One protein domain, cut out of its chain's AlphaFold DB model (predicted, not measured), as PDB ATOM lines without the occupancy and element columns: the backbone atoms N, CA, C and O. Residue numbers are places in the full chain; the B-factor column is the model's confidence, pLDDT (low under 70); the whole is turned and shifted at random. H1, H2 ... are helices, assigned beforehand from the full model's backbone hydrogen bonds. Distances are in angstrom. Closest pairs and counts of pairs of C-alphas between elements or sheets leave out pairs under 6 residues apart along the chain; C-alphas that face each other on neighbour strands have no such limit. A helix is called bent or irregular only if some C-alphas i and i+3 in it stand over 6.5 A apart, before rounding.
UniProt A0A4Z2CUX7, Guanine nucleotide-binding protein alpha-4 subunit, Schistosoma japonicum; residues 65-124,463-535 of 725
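Overview. This is residues 65 to 124 and 463 to 535 of the 725 residues of the protein "Guanine nucleotide-binding protein alpha-4 subunit" of Schistosoma japonicum (UniProt A0A4Z2CUX7). One long helix, H1, runs through the core, and H2, H3, H4 and H5 pack round it in an incomplete wrap, mostly crossed to it, with H2 and H3 on one side and the hairpin of H4 and H5 on another. The short H6 lies near H1 and H5, and two long stretches without named elements, residues 108 to 124 and 463 to 475, run towards the cut. The printed part has 133 residues with six named helices, H1 to H6 in chain order, and no named strand: all helix. It is compact, with a radius of gyration of the C-alphas of 14.1 A and spans of 38 by 38 by 27 A.

Along the chain. H1, residues 68 to 88, begins at C-alpha 68 (-31.157, -3.013, 234.262) and is 30.4 A long. H2 is residues 96 to 107, H3 476 to 487, H4 490 to 506 with 23.0 A, H5 508 to 520, and H6 529 to 534, ending at C-alpha 534 (-31.663, -12.154, 225.609). H4 has a kink of 65 degrees near residue 499; H4 and H5 are irregular, with C-alphas 498 and 501 7.4 A apart and C-alphas 515 and 518 8.0 A apart.

Arrangement. H1 is the hub. Its residues 71 to 79 touch H5, closest at the C-alphas of Ala 78 and Gly 510, 4.7 A. Its residues 76 to 84 touch H2, about perpendicular at 74 degrees, closest at the C-alphas of Ala 80 and Val 106, 5.5 A. H1 and H3 touch at a shallow tilt of 34 degrees, only just short of steep, the same way, closest at the C-alphas of Thr 76 and Met 483, 7.3 A. H1 touches H4, closest at the C-alphas of Val 82 and Phe 496, 6.3 A. H2 is apart from H4 and H5. Every O i to N i+4 pair is within hydrogen-bond range in H1, H2, H3 and H6, against 11 of 13 in H4 and 6 of 9 in H5.

Size, cuts and confidence. The farthest C-alphas, of Glu 89 and Glu 124, are 40.3 A apart. Residues 125 to 462 are not printed; C-alphas 124 and 463 are 18.2 A apart across this cut. Of the links printed whole, none is long. Residues 109 to 124 and 463 to 473 have pLDDT under 70.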
ATOM      1  N   ASN A  65     -30.442  -6.763 239.255       90.81
ATOM      2  CA  ASN A  65     -30.693  -5.323 239.330       90.81
ATOM      3  C   ASN A  65     -29.580  -4.485 238.672       90.81
ATOM      4  O   ASN A  65     -29.894  -3.501 238.004       90.81
ATOM      5  N   GLU A  66     -28.309  -4.888 238.773       89.31
ATOM      6  CA  GLU A  66     -27.194  -4.227 238.064       89.31
ATOM      7  C   GLU A  66     -27.376  -4.252 236.536       89.31
ATOM      8  O   GLU A  66     -27.015  -3.302 235.839       89.31
ATOM      9  N   MET A  67     -27.973  -5.320 235.993       89.50
ATOM     10  CA  MET A  67     -28.159  -5.489 234.546       89.50
ATOM     11  C   MET A  67     -29.271  -4.605 233.945       89.50
ATOM     12  O   MET A  67     -29.393  -4.551 232.717       89.50
ATOM     13  N   LYS A  68     -30.062  -3.878 234.756       88.62
ATOM     14  CA  LYS A  68     -31.157  -3.013 234.262       88.62
ATOM     15  C   LYS A  68     -30.678  -1.980 233.235       88.62
ATOM     16  O   LYS A  68     -31.341  -1.800 232.217       88.62
ATOM     17  N   SER A  69     -29.519  -1.346 233.441       85.00
ATOM     18  CA  SER A  69     -28.975  -0.354 232.495       85.00
ATOM     19  C   SER A  69     -28.551  -0.966 231.158       85.00
ATOM     20  O   SER A  69     -28.703  -0.323 230.126       85.00
ATOM     21  N   ILE A  70     -28.078  -2.216 231.139       87.69
ATOM     22  CA  ILE A  70     -27.717  -2.919 229.897       87.69
ATOM     23  C   ILE A  70     -28.980  -3.254 229.093       87.69
ATOM     24  O   ILE A  70     -29.009  -3.058 227.880       87.69
ATOM     25  N   ILE A  71     -30.044  -3.695 229.771       91.38
ATOM     26  CA  ILE A  71     -31.349  -3.962 229.149       91.38
ATOM     27  C   ILE A  71     -31.961  -2.666 228.602       91.38
ATOM     28  O   ILE A  71     -32.404  -2.641 227.455       91.38
ATOM     29  N   LEU A  72     -31.917  -1.570 229.368       88.38
ATOM     30  CA  LEU A  72     -32.358  -0.254 228.896       88.38
ATOM     31  C   LEU A  72     -31.517   0.232 227.708       88.38
ATOM     32  O   LEU A  72     -32.097   0.646 226.714       88.38
ATOM     33  N   ALA A  73     -30.189   0.093 227.725       86.25
ATOM     34  CA  ALA A  73     -29.346   0.432 226.575       86.25
ATOM     35  C   ALA A  73     -29.685  -0.403 225.319       86.25
ATOM     36  O   ALA A  73     -29.734   0.141 224.215       86.25
ATOM     37  N   ASN A  74     -29.999  -1.699 225.472       90.00
ATOM     38  CA  ASN A  74     -30.501  -2.533 224.371       90.00
ATOM     39  C   ASN A  74     -31.871  -2.070 223.839       90.00
ATOM     40  O   ASN A  74     -32.145  -2.254 222.654       90.00
ATOM     41  N   ILE A  75     -32.724  -1.480 224.684       91.06
ATOM     42  CA  ILE A  75     -33.984  -0.854 224.261       91.06
ATOM     43  C   ILE A  75     -33.709   0.458 223.526       91.06
ATOM     44  O   ILE A  75     -34.252   0.649 222.441       91.06
ATOM     45  N   THR A  76     -32.877   1.352 224.073       88.38
ATOM     46  CA  THR A  76     -32.652   2.680 223.479       88.38
ATOM     47  C   THR A  76     -32.055   2.568 222.086       88.38
ATOM     48  O   THR A  76     -32.508   3.259 221.183       88.38
ATOM     49  N   ASP A  77     -31.085   1.671 221.894       86.62
ATOM     50  CA  ASP A  77     -30.487   1.423 220.581       86.62
ATOM     51  C   ASP A  77     -31.517   0.874 219.577       86.62
ATOM     52  O   ASP A  77     -31.612   1.347 218.447       86.62
ATOM     53  N   ALA A  78     -32.372  -0.057 220.008       90.25
ATOM     54  CA  ALA A  78     -33.428  -0.607 219.162       90.25
ATOM     55  C   ALA A  78     -34.525   0.414 218.814       90.25
ATOM     56  O   ALA A  78     -35.061   0.378 217.708       90.25
ATOM     57  N   ILE A  79     -34.845   1.332 219.731       91.62
ATOM     58  CA  ILE A  79     -35.728   2.475 219.466       91.62
ATOM     59  C   ILE A  79     -35.041   3.436 218.488       91.62
ATOM     60  O   ILE A  79     -35.662   3.819 217.502       91.62
ATOM     61  N   ALA A  80     -33.760   3.763 218.692       88.44
ATOM     62  CA  ALA A  80     -32.988   4.620 217.790       88.44
ATOM     63  C   ALA A  80     -32.964   4.069 216.355       88.44
ATOM     64  O   ALA A  80     -33.202   4.826 215.423       88.44
ATOM     65  N   MET A  81     -32.815   2.754 216.164       89.12
ATOM     66  CA  MET A  81     -32.907   2.118 214.840       89.12
ATOM     67  C   MET A  81     -34.273   2.287 214.154       89.12
ATOM     68  O   MET A  81     -34.337   2.423 212.935       89.12
ATOM     69  N   VAL A  82     -35.374   2.267 214.913       92.31
ATOM     70  CA  VAL A  82     -36.720   2.530 214.367       92.31
ATOM     71  C   VAL A  82     -36.877   4.019 214.045       92.31
ATOM     72  O   VAL A  82     -37.453   4.365 213.021       92.31
ATOM     73  N   LEU A  83     -36.325   4.903 214.880       91.25
ATOM     74  CA  LEU A  83     -36.344   6.358 214.690       91.25
ATOM     75  C   LEU A  83     -35.467   6.839 213.523       91.25
ATOM     76  O   LEU A  83     -35.806   7.838 212.885       91.25
ATOM     77  N   GLU A  84     -34.368   6.137 213.243       88.94
ATOM     78  CA  GLU A  84     -33.552   6.280 212.035       88.94
ATOM     79  C   GLU A  84     -34.375   5.904 210.801       88.94
ATOM     80  O   GLU A  84     -34.501   6.720 209.893       88.94
ATOM     81  N   TYR A  85     -35.029   4.738 210.807       90.88
ATOM     82  CA  TYR A  85     -35.879   4.312 209.692       90.88
ATOM     83  C   TYR A  85     -37.079   5.255 209.465       90.88
ATOM     84  O   TYR A  85     -37.369   5.627 208.330       90.88
ATOM     85  N   MET A  86     -37.715   5.757 210.534       92.69
ATOM     86  CA  MET A  86     -38.719   6.829 210.435       92.69
ATOM     87  C   MET A  86     -38.162   8.078 209.735       92.69
ATOM     88  O   MET A  86     -38.853   8.683 208.922       92.69
ATOM     89  N   LYS A  87     -36.912   8.463 210.022       88.75
ATOM     90  CA  LYS A  87     -36.250   9.623 209.408       88.75
ATOM     91  C   LYS A  87     -35.901   9.379 207.933       88.75
ATOM     92  O   LYS A  87     -36.039  10.303 207.137       88.75
ATOM     93  N   GLU A  88     -35.500   8.161 207.566       90.12
ATOM     94  CA  GLU A  88     -35.252   7.745 206.176       90.12
ATOM     95  C   GLU A  88     -36.539   7.798 205.330       90.12
ATOM     96  O   GLU A  88     -36.547   8.392 204.252       90.12
ATOM     97  N   GLU A  89     -37.658   7.287 205.856       90.25
ATOM     98  CA  GLU A  89     -38.983   7.321 205.207       90.25
ATOM     99  C   GLU A  89     -39.705   8.685 205.336       90.25
ATOM    100  O   GLU A  89     -40.848   8.839 204.910       90.25
ATOM    101  N   ASN A  90     -39.044   9.708 205.900       90.62
ATOM    102  CA  ASN A  90     -39.581  11.062 206.131       90.62
ATOM    103  C   ASN A  90     -40.847  11.108 207.023       90.62
ATOM    104  O   ASN A  90     -41.657  12.034 206.935       90.62
ATOM    105  N   ILE A  91     -41.007  10.130 207.915       90.88
ATOM    106  CA  ILE A  91     -42.107  10.019 208.876       90.88
ATOM    107  C   ILE A  91     -41.748  10.797 210.149       90.88
ATOM    108  O   ILE A  91     -40.862  10.413 210.915       90.88
ATOM    109  N   THR A  92     -42.467  11.892 210.397       90.12
ATOM    110  CA  THR A  92     -42.322  12.731 211.595       90.12
ATOM    111  C   THR A  92     -43.425  12.467 212.622       90.12
ATOM    112  O   THR A  92     -44.509  11.987 212.289       90.12
ATOM    113  N   PHE A  93     -43.154  12.797 213.888       90.69
ATOM    114  CA  PHE A  93     -44.175  12.824 214.936       90.69
ATOM    115  C   PHE A  93     -45.049  14.076 214.825       90.69
ATOM    116  O   PHE A  93     -44.552  15.175 214.575       90.69
ATOM    117  N   SER A  94     -46.344  13.913 215.088       89.00
ATOM    118  CA  SER A  94     -47.279  15.024 215.294       89.00
ATOM    119  C   SER A  94     -47.037  15.773 216.614       89.00
ATOM    120  O   SER A  94     -47.301  16.973 216.695       89.00
ATOM    121  N   ASP A  95     -46.484  15.098 217.626       85.69
ATOM    122  CA  ASP A  95     -46.028  15.705 218.877       85.69
ATOM    123  C   ASP A  95     -44.621  16.323 218.750       85.69
ATOM    124  O   ASP A  95     -43.626  15.658 218.443       85.69
ATOM    125  N   ILE A  96     -44.538  17.617 219.068       83.25
ATOM    126  CA  ILE A  96     -43.309  18.421 219.078       83.25
ATOM    127  C   ILE A  96     -42.311  17.895 220.126       83.25
ATOM    128  O   ILE A  96     -41.099  17.986 219.910       83.25
ATOM    129  N   LEU A  97     -42.788  17.347 221.252       81.50
ATOM    130  CA  LEU A  97     -41.922  16.756 222.272       81.50
ATOM    131  C   LEU A  97     -41.292  15.461 221.751       81.50
ATOM    132  O   LEU A  97     -40.065  15.371 221.715       81.50
ATOM    133  N   ALA A  98     -42.093  14.505 221.270       84.88
ATOM    134  CA  ALA A  98     -41.578  13.279 220.655       84.88
ATOM    135  C   ALA A  98     -40.602  13.548 219.496       84.88
ATOM    136  O   ALA A  98     -39.571  12.883 219.409       84.88
ATOM    137  N   HIS A  99     -40.852  14.564 218.661       83.62
ATOM    138  CA  HIS A  99     -39.929  14.942 217.586       83.62
ATOM    139  C   HIS A  99     -38.570  15.457 218.105       83.62
ATOM    140  O   HIS A  99     -37.524  15.015 217.632       83.62
ATOM    141  N   LYS A 100     -38.546  16.311 219.141       80.00
ATOM    142  CA  LYS A 100     -37.282  16.737 219.781       80.00
ATOM    143  C   LYS A 100     -36.546  15.577 220.458       80.00
ATOM    144  O   LYS A 100     -35.318  15.505 220.414       80.00
ATOM    145  N   LEU A 101     -37.287  14.662 221.083       83.44
ATOM    146  CA  LEU A 101     -36.720  13.476 221.725       83.44
ATOM    147  C   LEU A 101     -36.170  12.468 220.699       83.44
ATOM    148  O   LEU A 101     -35.154  11.827 220.967       83.44
ATOM    149  N   GLN A 102     -36.773  12.378 219.508       84.00
ATOM    150  CA  GLN A 102     -36.242  11.629 218.365       84.00
ATOM    151  C   GLN A 102     -34.869  12.162 217.943       84.00
ATOM    152  O   GLN A 102     -33.924  11.379 217.841       84.00
ATOM    153  N   GLU A 103     -34.733  13.476 217.735       79.88
ATOM    154  CA  GLU A 103     -33.440  14.081 217.389       79.88
ATOM    155  C   GLU A 103     -32.392  13.838 218.482       79.88
ATOM    156  O   GLU A 103     -31.267  13.448 218.174       79.88
ATOM    157  N   TYR A 104     -32.766  13.996 219.758       79.31
ATOM    158  CA  TYR A 104     -31.872  13.733 220.885       79.31
ATOM    159  C   TYR A 104     -31.363  12.282 220.914       79.31
ATOM    160  O   TYR A 104     -30.154  12.074 221.024       79.31
ATOM    161  N   LEU A 105     -32.241  11.277 220.784       79.50
ATOM    162  CA  LEU A 105     -31.825   9.868 220.819       79.50
ATOM    163  C   LEU A 105     -30.983   9.461 219.605       79.50
ATOM    164  O   LEU A 105     -29.983   8.767 219.778       79.50
ATOM    165  N   VAL A 106     -31.356   9.895 218.396       79.31
ATOM    166  CA  VAL A 106     -30.615   9.560 217.167       79.31
ATOM    167  C   VAL A 106     -29.231  10.219 217.173       79.31
ATOM    168  O   VAL A 106     -28.240   9.555 216.886       79.31
ATOM    169  N   ASN A 107     -29.132  11.488 217.581       75.94
ATOM    170  CA  ASN A 107     -27.851  12.200 217.641       75.94
ATOM    171  C   ASN A 107     -26.958  11.743 218.817       75.94
ATOM    172  O   ASN A 107     -25.751  11.957 218.773       75.94
ATOM    173  N   SER A 108     -27.520  11.102 219.850       70.38
ATOM    174  CA  SER A 108     -26.767  10.553 220.995       70.38
ATOM    175  C   SER A 108     -26.134   9.177 220.732       70.38
ATOM    176  O   SER A 108     -25.487   8.610 221.615       70.38
ATOM    177  N   ARG A 109     -26.340   8.593 219.547       69.50
ATOM    178  CA  ARG A 109     -25.835   7.262 219.202       69.50
ATOM    179  C   ARG A 109     -24.350   7.330 218.832       69.50
ATOM    180  O   ARG A 109     -23.938   8.172 218.040       69.50
ATOM    181  N   SER A 110     -23.529   6.435 219.390       64.25
ATOM    182  CA  SER A 110     -22.090   6.412 219.077       64.25
ATOM    183  C   SER A 110     -21.817   5.974 217.632       64.25
ATOM    184  O   SER A 110     -22.612   5.236 217.053       64.25
ATOM    185  N   GLU A 111     -20.642   6.318 217.087       55.34
ATOM    186  CA  GLU A 111     -20.185   5.938 215.728       55.34
ATOM    187  C   GLU A 111     -20.281   4.431 215.418       55.34
ATOM    188  O   GLU A 111     -20.338   4.029 214.260       55.34
ATOM    189  N   ASN A 112     -20.292   3.577 216.448       54.56
ATOM    190  CA  ASN A 112     -20.404   2.126 216.286       54.56
ATOM    191  C   ASN A 112     -21.862   1.675 216.033       54.56
ATOM    192  O   ASN A 112     -22.084   0.488 215.806       54.56
ATOM    193  N   GLY A 113     -22.846   2.576 216.135       56.06
ATOM    194  CA  GLY A 113     -24.273   2.254 216.093       56.06
ATOM    195  C   GLY A 113     -24.780   1.584 217.374       56.06
ATOM    196  O   GLY A 113     -25.570   0.656 217.287       56.06
ATOM    197  N   TRP A 114     -24.288   2.003 218.548       58.88
ATOM    198  CA  TRP A 114     -24.767   1.523 219.855       58.88
ATOM    199  C   TRP A 114     -24.873   2.677 220.856       58.88
ATOM    200  O   TRP A 114     -24.000   3.551 220.902       58.88
ATOM    201  N   ILE A 115     -25.888   2.627 221.717       58.44
ATOM    202  CA  ILE A 115     -25.944   3.396 222.968       58.44
ATOM    203  C   ILE A 115     -25.320   2.524 224.069       58.44
ATOM    204  O   ILE A 115     -25.699   1.366 224.245       58.44
ATOM    205  N   THR A 116     -24.306   3.038 224.769       62.94
ATOM    206  CA  THR A 116     -23.560   2.275 225.787       62.94
ATOM    207  C   THR A 116     -24.222   2.371 227.161       62.94
ATOM    208  O   THR A 116     -25.013   3.273 227.425       62.94
ATOM    209  N   LYS A 117     -23.857   1.476 228.091       60.81
ATOM    210  CA  LYS A 117     -24.272   1.598 229.504       60.81
ATOM    211  C   LYS A 117     -23.823   2.921 230.145       60.81
ATOM    212  O   LYS A 117     -24.459   3.391 231.076       60.81
ATOM    213  N   ASP A 118     -22.733   3.502 229.646       64.25
ATOM    214  CA  ASP A 118     -22.075   4.688 230.200       64.25
ATOM    215  C   ASP A 118     -22.814   5.997 229.839       64.25
ATOM    216  O   ASP A 118     -22.546   7.040 230.430       64.25
ATOM    217  N   PHE A 119     -23.792   5.910 228.926       64.56
ATOM    218  CA  PHE A 119     -24.817   6.925 228.647       64.56
ATOM    219  C   PHE A 119     -25.815   7.098 229.812       64.56
ATOM    220  O   PHE A 119     -26.483   8.125 229.911       64.56
ATOM    221  N   ILE A 120     -25.942   6.100 230.698       62.88
ATOM    222  CA  ILE A 120     -26.983   6.047 231.732       62.88
ATOM    223  C   ILE A 120     -26.394   6.360 233.112       62.88
ATOM    224  O   ILE A 120     -25.609   5.589 233.664       62.88
ATOM    225  N   ILE A 121     -26.836   7.469 233.705       65.12
ATOM    226  CA  ILE A 121     -26.638   7.782 235.122       65.12
ATOM    227  C   ILE A 121     -27.683   7.025 235.950       65.12
ATOM    228  O   ILE A 121     -28.878   7.041 235.652       65.12
ATOM    229  N   PHE A 122     -27.235   6.395 237.033       59.78
ATOM    230  CA  PHE A 122     -28.114   5.973 238.118       59.78
ATOM    231  C   PHE A 122     -28.199   7.106 239.143       59.78
ATOM    232  O   PHE A 122     -27.176   7.493 239.707       59.78
ATOM    233  N   ASP A 123     -29.400   7.620 239.401       52.50
ATOM    234  CA  ASP A 123     -29.629   8.553 240.509       52.50
ATOM    235  C   ASP A 123     -29.408   7.811 241.848       52.50
ATOM    236  O   ASP A 123     -29.933   6.710 242.039       52.50
ATOM    237  N   GLU A 124     -28.634   8.381 242.785       41.12
ATOM    238  CA  GLU A 124     -28.220   7.723 244.047       41.12
ATOM    239  C   GLU A 124     -29.350   7.603 245.106       41.12
ATOM    240  O   GLU A 124     -29.174   7.923 246.278       41.12
ATOM    241  N   GLN A 463     -34.283  21.019 231.324       43.69
ATOM    242  CA  GLN A 463     -33.190  20.129 231.761       43.69
ATOM    243  C   GLN A 463     -32.492  19.398 230.597       43.69
ATOM    244  O   GLN A 463     -31.358  18.940 230.744       43.69
ATOM    245  N   LEU A 464     -33.127  19.331 229.422       45.16
ATOM    246  CA  LEU A 464     -32.483  18.923 228.170       45.16
ATOM    247  C   LEU A 464     -31.844  20.116 227.432       45.16
ATOM    248  O   LEU A 464     -31.162  19.908 226.432       45.16
ATOM    249  N   SER A 465     -32.027  21.360 227.897       40.66
ATOM    250  CA  SER A 465     -31.498  22.544 227.208       40.66
ATOM    251  C   SER A 465     -30.008  22.782 227.496       40.66
ATOM    252  O   SER A 465     -29.593  23.008 228.631       40.66
ATOM    253  N   GLU A 466     -29.210  22.722 226.425       39.66
ATOM    254  CA  GLU A 466     -27.836  23.227 226.227       39.66
ATOM    255  C   GLU A 466     -26.703  22.776 227.181       39.66
ATOM    256  O   GLU A 466     -25.552  22.737 226.752       39.66
ATOM    257  N   ARG A 467     -26.962  22.373 228.432       38.94
ATOM    258  CA  ARG A 467     -25.916  22.089 229.439       38.94
ATOM    259  C   ARG A 467     -25.465  20.631 229.541       38.94
ATOM    260  O   ARG A 467     -24.372  20.393 230.036       38.94
ATOM    261  N   ASN A 468     -26.263  19.675 229.061       41.53
ATOM    262  CA  ASN A 468     -25.951  18.237 229.146       41.53
ATOM    263  C   ASN A 468     -25.315  17.655 227.861       41.53
ATOM    264  O   ASN A 468     -24.830  16.522 227.860       41.53
ATOM    265  N   TYR A 469     -25.249  18.440 226.778       43.91
ATOM    266  CA  TYR A 469     -24.662  18.034 225.489       43.91
ATOM    267  C   TYR A 469     -23.139  17.818 225.527       43.91
ATOM    268  O   TYR A 469     -22.586  17.203 224.622       43.91
ATOM    269  N   THR A 470     -22.436  18.296 226.556       41.12
ATOM    270  CA  THR A 470     -20.981  18.105 226.689       41.12
ATOM    271  C   THR A 470     -20.589  16.742 227.258       41.12
ATOM    272  O   THR A 470     -19.461  16.314 227.035       41.12
ATOM    273  N   GLU A 471     -21.493  16.040 227.953       51.66
ATOM    274  CA  GLU A 471     -21.212  14.714 228.530       51.66
ATOM    275  C   GLU A 471     -22.092  13.576 227.993       51.66
ATOM    276  O   GLU A 471     -21.732  12.422 228.208       51.66
ATOM    277  N   HIS A 472     -23.193  13.865 227.280       60.12
ATOM    278  CA  HIS A 472     -24.102  12.851 226.711       60.12
ATOM    279  C   HIS A 472     -24.529  11.786 227.738       60.12
ATOM    280  O   HIS A 472     -24.369  10.586 227.523       60.12
ATOM    281  N   LYS A 473     -25.058  12.228 228.884       66.38
ATOM    282  CA  LYS A 473     -25.565  11.344 229.940       66.38
ATOM    283  C   LYS A 473     -26.999  11.689 230.304       66.38
ATOM    284  O   LYS A 473     -27.365  12.861 230.356       66.38
ATOM    285  N   ILE A 474     -27.786  10.662 230.604       72.75
ATOM    286  CA  ILE A 474     -29.190  10.769 231.000       72.75
ATOM    287  C   ILE A 474     -29.467   9.899 232.229       72.75
ATOM    288  O   ILE A 474     -28.910   8.809 232.350       72.75
ATOM    289  N   SER A 475     -30.326  10.351 233.148       78.75
ATOM    290  CA  SER A 475     -30.702   9.519 234.296       78.75
ATOM    291  C   SER A 475     -31.630   8.369 233.889       78.75
ATOM    292  O   SER A 475     -32.423   8.494 232.952       78.75
ATOM    293  N   LEU A 476     -31.546   7.236 234.589       77.38
ATOM    294  CA  LEU A 476     -32.304   6.020 234.274       77.38
ATOM    295  C   LEU A 476     -33.821   6.274 234.168       77.38
ATOM    296  O   LEU A 476     -34.442   5.815 233.209       77.38
ATOM    297  N   ARG A 477     -34.401   7.061 235.087       78.00
ATOM    298  CA  ARG A 477     -35.824   7.450 235.027       78.00
ATOM    299  C   ARG A 477     -36.130   8.381 233.858       78.00
ATOM    300  O   ARG A 477     -37.119   8.172 233.161       78.00
ATOM    301  N   SER A 478     -35.270   9.364 233.598       80.00
ATOM    302  CA  SER A 478     -35.412  10.268 232.446       80.00
ATOM    303  C   SER A 478     -35.442   9.485 231.128       80.00
ATOM    304  O   SER A 478     -36.276   9.742 230.262       80.00
ATOM    305  N   LEU A 479     -34.585   8.469 231.004       82.62
ATOM    306  CA  LEU A 479     -34.543   7.583 229.846       82.62
ATOM    307  C   LEU A 479     -35.816   6.727 229.716       82.62
ATOM    308  O   LEU A 479     -36.375   6.651 228.624       82.62
ATOM    309  N   GLN A 480     -36.309   6.133 230.809       84.00
ATOM    310  CA  GLN A 480     -37.579   5.389 230.816       84.00
ATOM    311  C   GLN A 480     -38.766   6.272 230.379       84.00
ATOM    312  O   GLN A 480     -39.584   5.841 229.566       84.00
ATOM    313  N   ILE A 481     -38.834   7.524 230.849       83.25
ATOM    314  CA  ILE A 481     -39.870   8.493 230.452       83.25
ATOM    315  C   ILE A 481     -39.797   8.788 228.945       83.25
ATOM    316  O   ILE A 481     -40.813   8.697 228.256       83.25
ATOM    317  N   ILE A 482     -38.603   9.072 228.408       85.56
ATOM    318  CA  ILE A 482     -38.403   9.316 226.968       85.56
ATOM    319  C   ILE A 482     -38.812   8.096 226.131       85.56
ATOM    320  O   ILE A 482     -39.520   8.250 225.136       85.56
ATOM    321  N   MET A 483     -38.417   6.884 226.542       87.44
ATOM    322  CA  MET A 483     -38.839   5.645 225.882       87.44
ATOM    323  C   MET A 483     -40.367   5.551 225.819       87.44
ATOM    324  O   MET A 483     -40.920   5.303 224.748       87.44
ATOM    325  N   LYS A 484     -41.063   5.798 226.938       87.75
ATOM    326  CA  LYS A 484     -42.527   5.724 226.988       87.75
ATOM    327  C   LYS A 484     -43.185   6.745 226.056       87.75
ATOM    328  O   LYS A 484     -43.984   6.349 225.212       87.75
ATOM    329  N   ILE A 485     -42.774   8.016 226.132       88.88
ATOM    330  CA  ILE A 485     -43.303   9.113 225.296       88.88
ATOM    331  C   ILE A 485     -43.151   8.814 223.797       88.88
ATOM    332  O   ILE A 485     -44.055   9.121 223.026       88.88
ATOM    333  N   ILE A 486     -42.036   8.204 223.378       90.69
ATOM    334  CA  ILE A 486     -41.795   7.848 221.972       90.69
ATOM    335  C   ILE A 486     -42.601   6.610 221.557       90.69
ATOM    336  O   ILE A 486     -43.264   6.622 220.521       90.69
ATOM    337  N   THR A 487     -42.568   5.535 222.352       91.19
ATOM    338  CA  THR A 487     -43.225   4.259 221.997       91.19
ATOM    339  C   THR A 487     -44.746   4.265 222.121       91.19
ATOM    340  O   THR A 487     -45.407   3.405 221.535       91.19
ATOM    341  N   ASP A 488     -45.322   5.248 222.815       89.88
ATOM    342  CA  ASP A 488     -46.764   5.490 222.768       89.88
ATOM    343  C   ASP A 488     -47.219   6.189 221.471       89.88
ATOM    344  O   ASP A 488     -48.407   6.172 221.144       89.88
ATOM    345  N   GLN A 489     -46.258   6.692 220.685       91.62
ATOM    346  CA  GLN A 489     -46.412   7.295 219.359       91.62
ATOM    347  C   GLN A 489     -47.234   6.409 218.413       91.62
ATOM    348  O   GLN A 489     -46.833   5.276 218.149       91.62
ATOM    349  N   ILE A 490     -48.337   6.892 217.832       92.19
ATOM    350  CA  ILE A 490     -49.102   6.127 216.830       92.19
ATOM    351  C   ILE A 490     -48.242   5.906 215.575       92.19
ATOM    352  O   ILE A 490     -48.265   4.833 214.972       92.19
ATOM    353  N   GLU A 491     -47.457   6.914 215.215       94.12
ATOM    354  CA  GLU A 491     -46.459   6.940 214.152       94.12
ATOM    355  C   GLU A 491     -45.358   5.905 214.425       94.12
ATOM    356  O   GLU A 491     -45.138   5.018 213.600       94.12
ATOM    357  N   PHE A 492     -44.756   5.933 215.623       94.25
ATOM    358  CA  PHE A 492     -43.757   4.942 216.041       94.25
ATOM    359  C   PHE A 492     -44.321   3.520 216.018       94.25
ATOM    360  O   PHE A 492     -43.690   2.618 215.481       94.25
ATOM    361  N   ARG A 493     -45.521   3.295 216.569       92.94
ATOM    362  CA  ARG A 493     -46.149   1.966 216.646       92.94
ATOM    363  C   ARG A 493     -46.434   1.378 215.262       92.94
ATOM    364  O   ARG A 493     -46.217   0.183 215.072       92.94
ATOM    365  N   LYS A 494     -46.870   2.194 214.293       92.38
ATOM    366  CA  LYS A 494     -47.041   1.772 212.890       92.38
ATOM    367  C   LYS A 494     -45.709   1.333 212.282       92.38
ATOM    368  O   LYS A 494     -45.592   0.192 211.842       92.38
ATOM    369  N   VAL A 495     -44.700   2.206 212.333       93.31
ATOM    370  CA  VAL A 495     -43.387   1.944 211.724       93.31
ATOM    371  C   VAL A 495     -42.652   0.806 212.437       93.31
ATOM    372  O   VAL A 495     -42.005  -0.004 211.788       93.31
ATOM    373  N   PHE A 496     -42.817   0.652 213.752       93.06
ATOM    374  CA  PHE A 496     -42.295  -0.489 214.505       93.06
ATOM    375  C   PHE A 496     -42.886  -1.820 214.031       93.06
ATOM    376  O   PHE A 496     -42.142  -2.788 213.936       93.06
ATOM    377  N   ILE A 497     -44.189  -1.888 213.721       91.38
ATOM    378  CA  ILE A 497     -44.835  -3.111 213.207       91.38
ATOM    379  C   ILE A 497     -44.317  -3.454 211.803       91.38
ATOM    380  O   ILE A 497     -44.013  -4.616 211.536       91.38
ATOM    381  N   GLU A 498     -44.179  -2.454 210.933       89.69
ATOM    382  CA  GLU A 498     -43.677  -2.605 209.561       89.69
ATOM    383  C   GLU A 498     -42.189  -2.990 209.522       89.69
ATOM    384  O   GLU A 498     -41.800  -3.959 208.870       89.69
ATOM    385  N   TYR A 499     -41.359  -2.305 210.312       89.50
ATOM    386  CA  TYR A 499     -39.924  -2.558 210.439       89.50
ATOM    387  C   TYR A 499     -39.594  -3.793 211.298       89.50
ATOM    388  O   TYR A 499     -38.452  -4.263 211.294       89.50
ATOM    389  N   LEU A 500     -40.569  -4.367 212.020       88.19
ATOM    390  CA  LEU A 500     -40.368  -5.484 212.955       88.19
ATOM    391  C   LEU A 500     -39.562  -6.662 212.373       88.19
ATOM    392  O   LEU A 500     -38.698  -7.173 213.094       88.19
ATOM    393  N   PRO A 501     -39.767  -7.115 211.116       85.62
ATOM    394  CA  PRO A 501     -38.975  -8.202 210.547       85.62
ATOM    395  C   PRO A 501     -37.498  -7.828 210.383       85.62
ATOM    396  O   PRO A 501     -36.631  -8.659 210.647       85.62
ATOM    397  N   ILE A 502     -37.200  -6.586 209.988       86.62
ATOM    398  CA  ILE A 502     -35.834  -6.079 209.779       86.62
ATOM    399  C   ILE A 502     -35.154  -5.845 211.134       86.62
ATOM    400  O   ILE A 502     -34.020  -6.284 211.348       86.62
ATOM    401  N   LEU A 503     -35.868  -5.238 212.089       86.62
ATOM    402  CA  LEU A 503     -35.383  -5.053 213.455       86.62
ATOM    403  C   LEU A 503     -35.078  -6.389 214.133       86.62
ATOM    404  O   LEU A 503     -34.041  -6.511 214.771       86.62
ATOM    405  N   THR A 504     -35.931  -7.405 213.972       84.62
ATOM    406  CA  THR A 504     -35.708  -8.731 214.578       84.62
ATOM    407  C   THR A 504     -34.450  -9.406 214.014       84.62
ATOM    408  O   THR A 504     -33.724 -10.062 214.761       84.62
ATOM    409  N   GLN A 505     -34.144  -9.201 212.726       79.44
ATOM    410  CA  GLN A 505     -32.924  -9.712 212.087       79.44
ATOM    411  C   GLN A 505     -31.656  -9.013 212.598       79.44
ATOM    412  O   GLN A 505     -30.673  -9.680 212.917       79.44
ATOM    413  N   ARG A 506     -31.674  -7.677 212.703       81.81
ATOM    414  CA  ARG A 506     -30.524  -6.888 213.185       81.81
ATOM    415  C   ARG A 506     -30.338  -7.011 214.711       81.81
ATOM    416  O   ARG A 506     -29.234  -7.256 215.196       81.81
ATOM    417  N   SER A 507     -31.422  -6.882 215.474       86.19
ATOM    418  CA  SER A 507     -31.459  -6.917 216.941       86.19
ATOM    419  C   SER A 507     -32.729  -7.603 217.475       86.19
ATOM    420  O   SER A 507     -33.678  -6.963 217.933       86.19
ATOM    421  N   TYR A 508     -32.709  -8.942 217.500       86.50
ATOM    422  CA  TYR A 508     -33.720  -9.763 218.184       86.50
ATOM    423  C   TYR A 508     -33.998  -9.271 219.616       86.50
ATOM    424  O   TYR A 508     -35.157  -9.121 219.997       86.50
ATOM    425  N   ALA A 509     -32.943  -8.940 220.373       88.69
ATOM    426  CA  ALA A 509     -33.050  -8.413 221.734       88.69
ATOM    427  C   ALA A 509     -33.860  -7.108 221.788       88.69
ATOM    428  O   ALA A 509     -34.770  -6.988 222.603       88.69
ATOM    429  N   GLY A 510     -33.604  -6.180 220.863       89.88
ATOM    430  CA  GLY A 510     -34.394  -4.963 220.702       89.88
ATOM    431  C   GLY A 510     -35.871  -5.236 220.417       89.88
ATOM    432  O   GLY A 510     -36.754  -4.739 221.113       89.88
ATOM    433  N   SER A 511     -36.147  -6.098 219.432       90.50
ATOM    434  CA  SER A 511     -37.519  -6.465 219.046       90.50
ATOM    435  C   SER A 511     -38.291  -7.242 220.128       90.50
ATOM    436  O   SER A 511     -39.524  -7.238 220.118       90.50
ATOM    437  N   TYR A 512     -37.586  -7.897 221.057       93.06
ATOM    438  CA  TYR A 512     -38.152  -8.515 222.257       93.06
ATOM    439  C   TYR A 512     -38.431  -7.470 223.343       93.06
ATOM    440  O   TYR A 512     -39.556  -7.389 223.838       93.06
ATOM    441  N   PHE A 513     -37.439  -6.645 223.698       94.44
ATOM    442  CA  PHE A 513     -37.580  -5.722 224.822       94.44
ATOM    443  C   PHE A 513     -38.567  -4.580 224.546       94.44
ATOM    444  O   PHE A 513     -39.311  -4.229 225.455       94.44
ATOM    445  N   ILE A 514     -38.671  -4.067 223.310       92.62
ATOM    446  CA  ILE A 514     -39.693  -3.056 222.962       92.62
ATOM    447  C   ILE A 514     -41.114  -3.614 223.173       92.62
ATOM    448  O   ILE A 514     -41.978  -2.916 223.692       92.62
ATOM    449  N   LYS A 515     -41.357  -4.901 222.880       91.31
ATOM    450  CA  LYS A 515     -42.650  -5.566 223.164       91.31
ATOM    451  C   LYS A 515     -42.899  -5.803 224.658       91.31
ATOM    452  O   LYS A 515     -44.032  -6.054 225.049       91.31
ATOM    453  N   CYS A 516     -41.853  -5.756 225.480       93.25
ATOM    454  CA  CYS A 516     -41.923  -5.897 226.934       93.25
ATOM    455  C   CYS A 516     -41.809  -4.550 227.669       93.25
ATOM    456  O   CYS A 516     -41.669  -4.551 228.891       93.25
ATOM    457  N   LEU A 517     -41.823  -3.416 226.963       92.75
ATOM    458  CA  LEU A 517     -41.373  -2.140 227.517       92.75
ATOM    459  C   LEU A 517     -42.191  -1.684 228.735       92.75
ATOM    460  O   LEU A 517     -41.605  -1.280 229.737       92.75
ATOM    461  N   ASP A 518     -43.514  -1.853 228.707       89.50
ATOM    462  CA  ASP A 518     -44.392  -1.511 229.835       89.50
ATOM    463  C   ASP A 518     -44.067  -2.300 231.116       89.50
ATOM    464  O   ASP A 518     -44.270  -1.789 232.213       89.50
ATOM    465  N   ARG A 519     -43.507  -3.516 231.003       93.50
ATOM    466  CA  ARG A 519     -43.005  -4.319 232.138       93.50
ATOM    467  C   ARG A 519     -41.634  -3.842 232.631       93.50
ATOM    468  O   ARG A 519     -41.316  -4.034 233.796       93.50
ATOM    469  N   ILE A 520     -40.820  -3.265 231.748       91.75
ATOM    470  CA  ILE A 520     -39.418  -2.888 232.003       91.75
ATOM    471  C   ILE A 520     -39.296  -1.453 232.558       91.75
ATOM    472  O   ILE A 520     -38.308  -1.110 233.207       91.75
ATOM    473  N   ILE A 521     -40.309  -0.615 232.326       88.38
ATOM    474  CA  ILE A 521     -40.373   0.771 232.812       88.38
ATOM    475  C   ILE A 521     -40.838   0.883 234.278       88.38
ATOM    476  O   ILE A 521     -40.562   1.898 234.911       88.38
ATOM    477  N   GLN A 522     -41.488  -0.140 234.847       87.19
ATOM    478  CA  GLN A 522     -41.971  -0.094 236.236       87.19
ATOM    479  C   GLN A 522     -40.817   0.025 237.250       87.19
ATOM    480  O   GLN A 522     -39.775  -0.613 237.090       87.19
ATOM    481  N   ASP A 523     -41.014   0.789 238.330       83.31
ATOM    482  CA  ASP A 523     -40.010   0.952 239.397       83.31
ATOM    483  C   ASP A 523     -39.641  -0.384 240.079       83.31
ATOM    484  O   ASP A 523     -38.487  -0.593 240.466       83.31
ATOM    485  N   ASP A 524     -40.598  -1.312 240.190       87.62
ATOM    486  CA  ASP A 524     -40.423  -2.640 240.793       87.62
ATOM    487  C   ASP A 524     -39.840  -3.693 239.829       87.62
ATOM    488  O   ASP A 524     -39.573  -4.826 240.240       87.62
ATOM    489  N   TYR A 525     -39.576  -3.335 238.565       91.38
ATOM    490  CA  TYR A 525     -39.046  -4.259 237.563       91.38
ATOM    491  C   TYR A 525     -37.707  -4.871 237.995       91.38
ATOM    492  O   TYR A 525     -36.676  -4.194 238.021       91.38
ATOM    493  N   VAL A 526     -37.691  -6.179 238.251       92.38
ATOM    494  CA  VAL A 526     -36.468  -6.984 238.387       92.38
ATOM    495  C   VAL A 526     -36.298  -7.832 237.120       92.38
ATOM    496  O   VAL A 526     -37.202  -8.611 236.805       92.38
ATOM    497  N   PRO A 527     -35.153  -7.755 236.411       96.06
ATOM    498  CA  PRO A 527     -34.902  -8.578 235.233       96.06
ATOM    499  C   PRO A 527     -35.112 -10.074 235.472       96.06
ATOM    500  O   PRO A 527     -34.604 -10.662 236.435       96.06
ATOM    501  N   THR A 528     -35.870 -10.696 234.573       94.75
ATOM    502  CA  THR A 528     -36.104 -12.141 234.558       94.75
ATOM    503  C   THR A 528     -34.890 -12.875 233.992       94.75
ATOM    504  O   THR A 528     -34.038 -12.290 233.323       94.75
ATOM    505  N   LEU A 529     -34.824 -14.189 234.209       93.00
ATOM    506  CA  LEU A 529     -33.786 -15.031 233.607       93.00
ATOM    507  C   LEU A 529     -33.808 -14.954 232.068       93.00
ATOM    508  O   LEU A 529     -32.752 -14.949 231.441       93.00
ATOM    509  N   GLN A 530     -34.992 -14.797 231.463       92.25
ATOM    510  CA  GLN A 530     -35.124 -14.632 230.016       92.25
ATOM    511  C   GLN A 530     -34.581 -13.280 229.534       92.25
ATOM    512  O   GLN A 530     -33.871 -13.239 228.529       92.25
ATOM    513  N   ASP A 531     -34.832 -12.195 230.277       94.69
ATOM    514  CA  ASP A 531     -34.248 -10.877 229.984       94.69
ATOM    515  C   ASP A 531     -32.710 -10.953 230.007       94.69
ATOM    516  O   ASP A 531     -32.043 -10.457 229.095       94.69
ATOM    517  N   LEU A 532     -32.139 -11.652 230.998       93.38
ATOM    518  CA  LEU A 532     -30.695 -11.879 231.075       93.38
ATOM    519  C   LEU A 532     -30.161 -12.703 229.906       93.38
ATOM    520  O   LEU A 532     -29.083 -12.391 229.407       93.38
ATOM    521  N   LEU A 533     -30.854 -13.754 229.466       92.12
ATOM    522  CA  LEU A 533     -30.408 -14.575 228.335       92.12
ATOM    523  C   LEU A 533     -30.401 -13.765 227.033       92.12
ATOM    524  O   LEU A 533     -29.415 -13.823 226.289       92.12
ATOM    525  N   ILE A 534     -31.442 -12.954 226.819       91.06
ATOM    526  CA  ILE A 534     -31.663 -12.154 225.609       91.06
ATOM    527  C   ILE A 534     -30.765 -10.904 225.536       91.06
ATOM    528  O   ILE A 534     -30.319 -10.564 224.439       91.06
ATOM    529  N   MET A 535     -30.453 -10.232 226.656       90.00
ATOM    530  CA  MET A 535     -29.687  -8.970 226.628       90.00
ATOM    531  C   MET A 535     -28.318  -9.113 225.937       90.00
ATOM    532  O   MET A 535     -27.542 -10.038 226.217       90.00
TER     533      MET A 535